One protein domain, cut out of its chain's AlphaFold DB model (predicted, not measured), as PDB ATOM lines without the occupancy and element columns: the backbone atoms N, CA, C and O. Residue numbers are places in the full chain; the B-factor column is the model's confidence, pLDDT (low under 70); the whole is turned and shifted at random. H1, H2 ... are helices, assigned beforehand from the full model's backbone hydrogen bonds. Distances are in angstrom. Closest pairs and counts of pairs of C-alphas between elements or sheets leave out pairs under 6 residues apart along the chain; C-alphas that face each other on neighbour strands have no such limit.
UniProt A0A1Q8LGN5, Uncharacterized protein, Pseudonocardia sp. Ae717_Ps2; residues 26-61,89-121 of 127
ATOM      1  N   PHE A  26     -67.030   1.879  33.127       68.50
ATOM      2  CA  PHE A  26     -65.631   2.040  32.733       68.50
ATOM      3  C   PHE A  26     -64.690   1.703  33.896       68.50
ATOM      4  O   PHE A  26     -63.793   0.875  33.716       68.50
ATOM      5  N   TRP A  27     -64.930   2.275  35.081       71.31
ATOM      6  CA  TRP A  27     -64.137   1.992  36.281       71.31
ATOM      7  C   TRP A  27     -64.242   0.520  36.702       71.31
ATOM      8  O   TRP A  27     -63.215  -0.094  36.985       71.31
ATOM      9  N   ASP A  28     -65.430  -0.086  36.616       75.19
ATOM     10  CA  ASP A  28     -65.640  -1.509  36.922       75.19
ATOM     11  C   ASP A  28     -64.842  -2.427  35.987       75.19
ATOM     12  O   ASP A  28     -64.154  -3.353  36.425       75.19
ATOM     13  N   ARG A  29     -64.870  -2.147  34.675       76.88
ATOM     14  CA  ARG A  29     -64.058  -2.888  33.695       76.88
ATOM     15  C   ARG A  29     -62.567  -2.721  33.966       76.88
ATOM     16  O   ARG A  29     -61.800  -3.672  33.797       76.88
ATOM     17  N   GLN A  30     -62.146  -1.528  34.375       77.62
ATOM     18  CA  GLN A  30     -60.752  -1.252  34.692       77.62
ATOM     19  C   GLN A  30     -60.298  -1.993  35.959       77.62
ATOM     20  O   GLN A  30     -59.202  -2.565  35.952       77.62
ATOM     21  N   ASP A  31     -61.137  -2.045  36.998       81.69
ATOM     22  CA  ASP A  31     -60.882  -2.813  38.220       81.69
ATOM     23  C   ASP A  31     -60.802  -4.315  37.921       81.69
ATOM     24  O   ASP A  31     -59.823  -4.974  38.284       81.69
ATOM     25  N   GLN A  32     -61.747  -4.849  37.141       84.81
ATOM     26  CA  GLN A  32     -61.723  -6.249  36.717       84.81
ATOM     27  C   GLN A  32     -60.431  -6.583  35.955       84.81
ATOM     28  O   GLN A  32     -59.719  -7.529  36.301       84.81
ATOM     29  N   ALA A  33     -60.047  -5.748  34.986       88.81
ATOM     30  CA  ALA A  33     -58.811  -5.932  34.232       88.81
ATOM     31  C   ALA A  33     -57.551  -5.833  35.111       88.81
ATOM     32  O   ALA A  33     -56.509  -6.411  34.781       88.81
ATOM     33  N   LEU A  34     -57.590  -5.072  36.208       87.38
ATOM     34  CA  LEU A  34     -56.505  -5.015  37.183       87.38
ATOM     35  C   LEU A  34     -56.432  -6.314  37.996       87.38
ATOM     36  O   LEU A  34     -55.350  -6.905  38.101       87.38
ATOM     37  N   ARG A  35     -57.569  -6.795  38.509       90.31
ATOM     38  CA  ARG A  35     -57.679  -8.067  39.243       90.31
ATOM     39  C   ARG A  35     -57.203  -9.246  38.402       90.31
ATOM     40  O   ARG A  35     -56.402 -10.050  38.883       90.31
ATOM     41  N   ASP A  36     -57.590  -9.295  37.132       94.81
ATOM     42  CA  ASP A  36     -57.195 -10.361  36.212       94.81
ATOM     43  C   ASP A  36     -55.681 -10.402  35.987       94.81
ATOM     44  O   ASP A  36     -55.085 -11.479  35.993       94.81
ATOM     45  N   LYS A  37     -55.004  -9.247  35.897       94.12
ATOM     46  CA  LYS A  37     -53.529  -9.198  35.819       94.12
ATOM     47  C   LYS A  37     -52.884  -9.770  37.078       94.12
ATOM     48  O   LYS A  37     -51.895 -10.503  36.990       94.12
ATOM     49  N   TYR A  38     -53.416  -9.442  38.256       94.00
ATOM     50  CA  TYR A  38     -52.900  -9.966  39.520       94.00
ATOM     51  C   TYR A  38     -53.144 -11.470  39.669       94.00
ATOM     52  O   TYR A  38     -52.235 -12.179  40.115       94.00
ATOM     53  N   ARG A  39     -54.306 -11.962  39.229       96.06
ATOM     54  CA  ARG A  39     -54.621 -13.393  39.151       96.06
ATOM     55  C   ARG A  39     -53.691 -14.113  38.178       96.06
ATOM     56  O   ARG A  39     -53.043 -15.076  38.566       96.06
ATOM     57  N   ALA A  40     -53.525 -13.601  36.962       95.75
ATOM     58  CA  ALA A  40     -52.629 -14.182  35.965       95.75
ATOM     59  C   ALA A  40     -51.173 -14.236  36.457       95.75
ATOM     60  O   ALA A  40     -50.510 -15.256  36.305       95.75
ATOM     61  N   ARG A  41     -50.679 -13.192  37.142       95.94
ATOM     62  CA  ARG A  41     -49.361 -13.224  37.810       95.94
ATOM     63  C   ARG A  41     -49.279 -14.319  38.878       95.94
ATOM     64  O   ARG A  41     -48.184 -14.815  39.155       95.94
ATOM     65  N   ARG A  42     -50.390 -14.657  39.539       95.25
ATOM     66  CA  ARG A  42     -50.416 -15.729  40.535       95.25
ATOM     67  C   ARG A  42     -50.282 -17.099  39.907       95.25
ATOM     68  O   ARG A  42     -49.387 -17.827  40.324       95.25
ATOM     69  N   GLU A  43     -51.072 -17.380  38.887       96.50
ATOM     70  CA  GLU A  43     -50.988 -18.652  38.168       96.50
ATOM     71  C   GLU A  43     -49.643 -18.805  37.451       96.50
ATOM     72  O   GLU A  43     -48.983 -19.836  37.550       96.50
ATOM     73  N   LEU A  44     -49.154 -17.728  36.829       95.69
ATOM     74  CA  LEU A  44     -47.866 -17.713  36.141       95.69
ATOM     75  C   LEU A  44     -46.704 -18.141  37.047       95.69
ATOM     76  O   LEU A  44     -45.781 -18.807  36.588       95.69
ATOM     77  N   ALA A  45     -46.736 -17.765  38.329       95.31
ATOM     78  CA  ALA A  45     -45.682 -18.117  39.273       95.31
ATOM     79  C   ALA A  45     -45.590 -19.629  39.539       95.31
ATOM     80  O   ALA A  45     -44.507 -20.107  39.876       95.31
ATOM     81  N   ALA A  46     -46.688 -20.371  39.372       95.00
ATOM     82  CA  ALA A  46     -46.699 -21.823  39.513       95.00
ATOM     83  C   ALA A  46     -46.090 -22.527  38.290       95.00
ATOM     84  O   ALA A  46     -45.400 -23.530  38.444       95.00
ATOM     85  N   ILE A  47     -46.301 -21.979  37.089       96.12
ATOM     86  CA  ILE A  47     -45.947 -22.645  35.824       96.12
ATOM     87  C   ILE A  47     -44.610 -22.196  35.224       96.12
ATOM     88  O   ILE A  47     -43.962 -22.953  34.510       96.12
ATOM     89  N   THR A  48     -44.184 -20.955  35.467       96.00
ATOM     90  CA  THR A  48     -42.984 -20.403  34.823       96.00
ATOM     91  C   THR A  48     -41.713 -21.043  35.375       96.00
ATOM     92  O   THR A  48     -41.660 -21.384  36.548       96.00
ATOM     93  N   SER A  49     -40.643 -21.146  34.588       96.25
ATOM     94  CA  SER A  49     -39.299 -21.489  35.084       96.25
ATOM     95  C   SER A  49     -38.490 -20.256  35.523       96.25
ATOM     96  O   SER A  49     -37.475 -20.385  36.207       96.25
ATOM     97  N   LEU A  50     -38.950 -19.044  35.192       96.06
ATOM     98  CA  LEU A  50     -38.221 -17.797  35.427       96.06
ATOM     99  C   LEU A  50     -38.258 -17.391  36.910       96.06
ATOM    100  O   LEU A  50     -39.285 -16.943  37.426       96.06
ATOM    101  N   SER A  51     -37.113 -17.474  37.592       95.56
ATOM    102  CA  SER A  51     -36.992 -17.243  39.044       95.56
ATOM    103  C   SER A  51     -37.518 -15.875  39.504       95.56
ATOM    104  O   SER A  51     -38.259 -15.787  40.485       95.56
ATOM    105  N   ARG A  52     -37.199 -14.800  38.771       96.38
ATOM    106  CA  ARG A  52     -37.682 -13.440  39.072       96.38
ATOM    107  C   ARG A  52     -39.201 -13.328  38.942       96.38
ATOM    108  O   ARG A  52     -39.828 -12.645  39.746       96.38
ATOM    109  N   VAL A  53     -39.794 -13.994  37.950       96.25
ATOM    110  CA  VAL A  53     -41.247 -13.978  37.714       96.25
ATOM    111  C   VAL A  53     -41.973 -14.756  38.810       96.25
ATOM    112  O   VAL A  53     -42.941 -14.230  39.359       96.25
ATOM    113  N   LYS A  54     -41.450 -15.925  39.223       96.75
ATOM    114  CA  LYS A  54     -41.978 -16.690  40.371       96.75
ATOM    115  C   LYS A  54     -42.071 -15.843  41.640       96.75
ATOM    116  O   LYS A  54     -43.089 -15.861  42.320       96.75
ATOM    117  N   LYS A  55     -41.021 -15.072  41.941       96.25
ATOM    118  CA  LYS A  55     -40.917 -14.244  43.158       96.25
ATOM    119  C   LYS A  55     -41.662 -12.907  43.072       96.25
ATOM    120  O   LYS A  55     -41.831 -12.236  44.090       96.25
ATOM    121  N   CYS A  56     -42.103 -12.507  41.876       96.62
ATOM    122  CA  CYS A  56     -42.700 -11.197  41.639       96.62
ATOM    123  C   CYS A  56     -43.906 -10.978  42.553       96.62
ATOM    124  O   CYS A  56     -44.878 -11.732  42.487       96.62
ATOM    125  N   GLY A  57     -43.838  -9.917  43.355       94.38
ATOM    126  CA  GLY A  57     -44.797  -9.462  44.352       94.38
ATOM    127  C   GLY A  57     -45.248 -10.537  45.335       94.38
ATOM    128  O   GLY A  57     -46.445 -10.634  45.596       94.38
ATOM    129  N   ARG A  58     -44.299 -11.373  45.767       93.88
ATOM    130  CA  ARG A  58     -44.444 -12.413  46.801       93.88
ATOM    131  C   ARG A  58     -43.331 -12.374  47.839       93.88
ATOM    132  O   ARG A  58     -43.544 -12.795  48.962       93.88
ATOM    133  N   VAL A  59     -42.150 -11.923  47.432       95.06
ATOM    134  CA  VAL A  59     -40.972 -11.822  48.292       95.06
ATOM    135  C   VAL A  59     -40.753 -10.353  48.613       95.06
ATOM    136  O   VAL A  59     -40.833  -9.520  47.703       95.06
ATOM    137  N   SER A  60     -40.502 -10.043  49.881       95.69
ATOM    138  CA  SER A  60     -40.077  -8.706  50.280       95.69
ATOM    139  C   SER A  60     -38.637  -8.445  49.828       95.69
ATOM    140  O   SER A  60     -37.803  -9.349  49.810       95.69
ATOM    141  N   THR A  61     -38.360  -7.218  49.399       94.62
ATOM    142  CA  THR A  61     -37.015  -6.733  49.060       94.62
ATOM    143  C   THR A  61     -36.327  -6.039  50.223       94.62
ATOM    144  O   THR A  61     -35.159  -5.693  50.095       94.62
ATOM    145  N   THR A  89     -40.167  -6.856  42.299       95.62
ATOM    146  CA  THR A  89     -40.710  -6.728  40.940       95.62
ATOM    147  C   THR A  89     -39.798  -7.426  39.932       95.62
ATOM    148  O   THR A  89     -38.576  -7.283  39.948       95.62
ATOM    149  N   CYS A  90     -40.380  -8.247  39.050       96.56
ATOM    150  CA  CYS A  90     -39.570  -9.054  38.132       96.56
ATOM    151  C   CYS A  90     -38.978  -8.256  36.967       96.56
ATOM    152  O   CYS A  90     -37.933  -8.653  36.457       96.56
ATOM    153  N   GLY A  91     -39.629  -7.160  36.561       95.69
ATOM    154  CA  GLY A  91     -39.199  -6.306  35.450       95.69
ATOM    155  C   GLY A  91     -39.480  -6.866  34.049       95.69
ATOM    156  O   GLY A  91     -39.096  -6.246  33.066       95.69
ATOM    157  N   SER A  92     -40.148  -8.019  33.922       96.00
ATOM    158  CA  SER A  92     -40.428  -8.612  32.609       96.00
ATOM    159  C   SER A  92     -41.641  -7.962  31.945       96.00
ATOM    160  O   SER A  92     -42.751  -8.032  32.476       96.00
ATOM    161  N   VAL A  93     -41.426  -7.372  30.768       95.81
ATOM    162  CA  VAL A  93     -42.482  -6.790  29.921       95.81
ATOM    163  C   VAL A  93     -43.304  -7.873  29.215       95.81
ATOM    164  O   VAL A  93     -44.499  -7.693  29.005       95.81
ATOM    165  N   TRP A  94     -42.677  -9.006  28.892       94.00
ATOM    166  CA  TRP A  94     -43.294 -10.077  28.105       94.00
ATOM    167  C   TRP A  94     -43.975 -11.137  28.965       94.00
ATOM    168  O   TRP A  94     -45.088 -11.551  28.668       94.00
ATOM    169  N   ALA A  95     -43.323 -11.570  30.046       95.38
ATOM    170  CA  ALA A  95     -43.829 -12.684  30.838       95.38
ATOM    171  C   ALA A  95     -44.852 -12.237  31.888       95.38
ATOM    172  O   ALA A  95     -45.826 -12.936  32.125       95.38
ATOM    173  N   CYS A  96     -44.644 -11.094  32.553       96.75
ATOM    174  CA  CYS A  96     -45.448 -10.717  33.717       96.75
ATOM    175  C   CYS A  96     -46.506  -9.653  33.375       96.75
ATOM    176  O   CYS A  96     -46.139  -8.502  33.123       96.75
ATOM    177  N   PRO A  97     -47.813  -9.960  33.478       95.75
ATOM    178  CA  PRO A  97     -48.878  -9.028  33.087       95.75
ATOM    179  C   PRO A  97     -48.946  -7.768  33.967       95.75
ATOM    180  O   PRO A  97     -49.329  -6.699  33.496       95.75
ATOM    181  N   VAL A  98     -48.528  -7.858  35.235       95.62
ATOM    182  CA  VAL A  98     -48.482  -6.707  36.156       95.62
ATOM    183  C   VAL A  98     -47.293  -5.796  35.849       95.62
ATOM    184  O   VAL A  98     -47.455  -4.579  35.776       95.62
ATOM    185  N   CYS A  99     -46.092  -6.359  35.665       95.81
ATOM    186  CA  CYS A  99     -44.903  -5.563  35.344       95.81
ATOM    187  C   CYS A  99     -45.007  -4.945  33.949       95.81
ATOM    188  O   CYS A  99     -44.677  -3.776  33.799       95.81
ATOM    189  N   SER A 100     -45.528  -5.690  32.971       96.38
ATOM    190  CA  SER A 100     -45.806  -5.188  31.625       96.38
ATOM    191  C   SER A 100     -46.657  -3.918  31.656       96.38
ATOM    192  O   SER A 100     -46.261  -2.895  31.099       96.38
ATOM    193  N   ALA A 101     -47.771  -3.939  32.399       93.31
ATOM    194  CA  ALA A 101     -48.654  -2.783  32.535       93.31
ATOM    195  C   ALA A 101     -47.956  -1.586  33.208       93.31
ATOM    196  O   ALA A 101     -48.023  -0.472  32.696       93.31
ATOM    197  N   LYS A 102     -47.247  -1.816  34.324       92.25
ATOM    198  CA  LYS A 102     -46.538  -0.751  35.059       92.25
ATOM    199  C   LYS A 102     -45.420  -0.111  34.232       92.25
ATOM    200  O   LYS A 102     -45.292   1.110  34.223       92.25
ATOM    201  N   ILE A 103     -44.625  -0.925  33.536       95.25
ATOM    202  CA  ILE A 103     -43.529  -0.444  32.685       95.25
ATOM    203  C   ILE A 103     -44.098   0.337  31.506       95.25
ATOM    204  O   ILE A 103     -43.633   1.441  31.250       95.25
ATOM    205  N   SER A 104     -45.120  -0.193  30.830       93.31
ATOM    206  CA  SER A 104     -45.743   0.485  29.687       93.31
ATOM    207  C   SER A 104     -46.311   1.845  30.092       93.31
ATOM    208  O   SER A 104     -45.995   2.837  29.452       93.31
ATOM    209  N   ALA A 105     -47.038   1.921  31.214       91.12
ATOM    210  CA  ALA A 105     -47.569   3.183  31.729       91.12
ATOM    211  C   ALA A 105     -46.463   4.207  32.030       91.12
ATOM    212  O   ALA A 105     -46.592   5.382  31.688       91.12
ATOM    213  N   ARG A 106     -45.346   3.770  32.632       93.88
ATOM    214  CA  ARG A 106     -44.209   4.663  32.881       93.88
ATOM    215  C   ARG A 106     -43.565   5.139  31.579       93.88
ATOM    216  O   ARG A 106     -43.298   6.327  31.443       93.88
ATOM    217  N   ARG A 107     -43.357   4.228  30.626       94.38
ATOM    218  CA  ARG A 107     -42.740   4.531  29.329       94.38
ATOM    219  C   ARG A 107     -43.594   5.471  28.487       94.38
ATOM    220  O   ARG A 107     -43.027   6.353  27.861       94.38
ATOM    221  N   SER A 108     -44.920   5.332  28.507       93.06
ATOM    222  CA  SER A 108     -45.827   6.287  27.860       93.06
ATOM    223  C   SER A 108     -45.609   7.702  28.390       93.06
ATOM    224  O   SER A 108     -45.414   8.616  27.598       93.06
ATOM    225  N   LYS A 109     -45.509   7.867  29.714       94.00
ATOM    226  CA  LYS A 109     -45.224   9.170  30.324       94.00
ATOM    227  C   LYS A 109     -43.841   9.708  29.954       94.00
ATOM    228  O   LYS A 109     -43.700  10.894  29.683       94.00
ATOM    229  N   ASP A 110     -42.821   8.851  29.943       94.12
ATOM    230  CA  ASP A 110     -41.472   9.265  29.539       94.12
ATOM    231  C   ASP A 110     -41.461   9.720  28.058       94.12
ATOM    232  O   ASP A 110     -40.824  10.715  27.722       94.12
ATOM    233  N   LEU A 111     -42.204   9.041  27.174       94.25
ATOM    234  CA  LEU A 111     -42.359   9.435  25.768       94.25
ATOM    235  C   LEU A 111     -43.113  10.760  25.614       94.25
ATOM    236  O   LEU A 111     -42.661  11.622  24.867       94.25
ATOM    237  N   GLU A 112     -44.216  10.953  26.339       93.06
ATOM    238  CA  GLU A 112     -44.946  12.228  26.374       93.06
ATOM    239  C   GLU A 112     -44.028  13.381  26.798       93.06
ATOM    240  O   GLU A 112     -44.015  14.437  26.167       93.06
ATOM    241  N   GLN A 113     -43.200  13.166  27.824       93.19
ATOM    242  CA  GLN A 113     -42.220  14.155  28.273       93.19
ATOM    243  C   GLN A 113     -41.200  14.494  27.183       93.19
ATOM    244  O   GLN A 113     -40.886  15.668  26.998       93.19
ATOM    245  N   LEU A 114     -40.700  13.497  26.451       91.94
ATOM    246  CA  LEU A 114     -39.751  13.713  25.356       91.94
ATOM    247  C   LEU A 114     -40.383  14.457  24.177       91.94
ATOM    248  O   LEU A 114     -39.752  15.347  23.610       91.94
ATOM    249  N   ILE A 115     -41.628  14.124  23.827       91.81
ATOM    250  CA  ILE A 115     -42.377  14.814  22.771       91.81
ATOM    251  C   ILE A 115     -42.569  16.286  23.143       91.81
ATOM    252  O   ILE A 115     -42.268  17.159  22.330       91.81
ATOM    253  N   ASN A 116     -42.983  16.568  24.381       90.38
ATOM    254  CA  ASN A 116     -43.159  17.938  24.865       90.38
ATOM    255  C   ASN A 116     -41.827  18.700  24.891       90.38
ATOM    256  O   ASN A 116     -41.731  19.798  24.356       90.38
ATOM    257  N   TRP A 117     -40.763  18.075  25.405       90.81
ATOM    258  CA  TRP A 117     -39.417  18.655  25.429       90.81
ATOM    259  C   TRP A 117     -38.895  19.027  24.031       90.81
ATOM    260  O   TRP A 117     -38.181  20.025  23.879       90.81
ATOM    261  N   ASN A 118     -39.236  18.218  23.024       89.56
ATOM    262  CA  ASN A 118     -38.894  18.455  21.625       89.56
ATOM    263  C   ASN A 118     -39.741  19.586  21.017       89.56
ATOM    264  O   ASN A 118     -39.199  20.460  20.339       89.56
ATOM    265  N   ALA A 119     -41.046  19.601  21.307       88.50
ATOM    266  CA  ALA A 119     -41.966  20.649  20.870       88.50
ATOM    267  C   ALA A 119     -41.573  22.030  21.426       88.50
ATOM    268  O   ALA A 119     -41.533  22.999  20.669       88.50
ATOM    269  N   ASP A 120     -41.170  22.103  22.699       88.94
ATOM    270  CA  ASP A 120     -40.687  23.332  23.351       88.94
ATOM    271  C   ASP A 120     -39.446  23.927  22.660       88.94
ATOM    272  O   ASP A 120     -39.170  25.120  22.766       88.94
ATOM    273  N   ARG A 121     -38.688  23.104  21.925       88.81
ATOM    274  CA  ARG A 121     -37.493  23.511  21.166       88.81
ATOM    275  C   ARG A 121     -37.785  23.836  19.702       88.81
ATOM    276  O   ARG A 121     -36.854  24.051  18.930       88.81
TER     277      ARG A 121
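AT A GLANCE: This is residues 26 to 61 and 89 to 121 of the 127 residues of an uncharacterized protein of Pseudonocardia sp. Ae717_Ps2 (UniProt A0A1Q8LGN5). Two long helices, H3 and H1, meet as a V, with free arms at residues 105 to 121 and 26 to 33; short H2 packs at the end of H1, in a compact body at the corner. The 69 printed residues hold H1, H2 and H3 in that order and no named strand: all helix. The whole is loose, radius of gyration of the C-alphas 15.4 A, spanning 50 by 31 by 21 A.

HOW THE PARTS SIT: H3, residues 97 to 119, touches H1, residues 26 to 47, with residues 97 to 98 alone, at residues 37 to 41 of H1; the closest C-alphas, Lys 37 and Pro 97, are 5.4 A apart. They run opposite ways at a steep tilt of 56 degrees. H2, residues 51 to 55, touches H1 only at the corner, at residues 44 to 46 alone; the closest C-alphas, Ala 45 and Lys 54, are 4.1 A apart. H2 and H3 are apart. Every O i to N i+4 pair is within hydrogen-bond range in H2 and H3, and 17 of 18 in H1.

IN THESE COORDINATES: H3 measures 32.8 A and ends at C-alpha 119 (-41.966, 20.649, 20.870). H1, 31.7 A, begins at C-alpha 26 (-65.631, 2.040, 32.733). H2 measures 6.4 A.

THE WHOLE: Residues 62 to 88 are not printed; C-alphas 61 and 89 are 8.9 A apart. H1 to H2 is a tight link. Only residue 26 has pLDDT under 70.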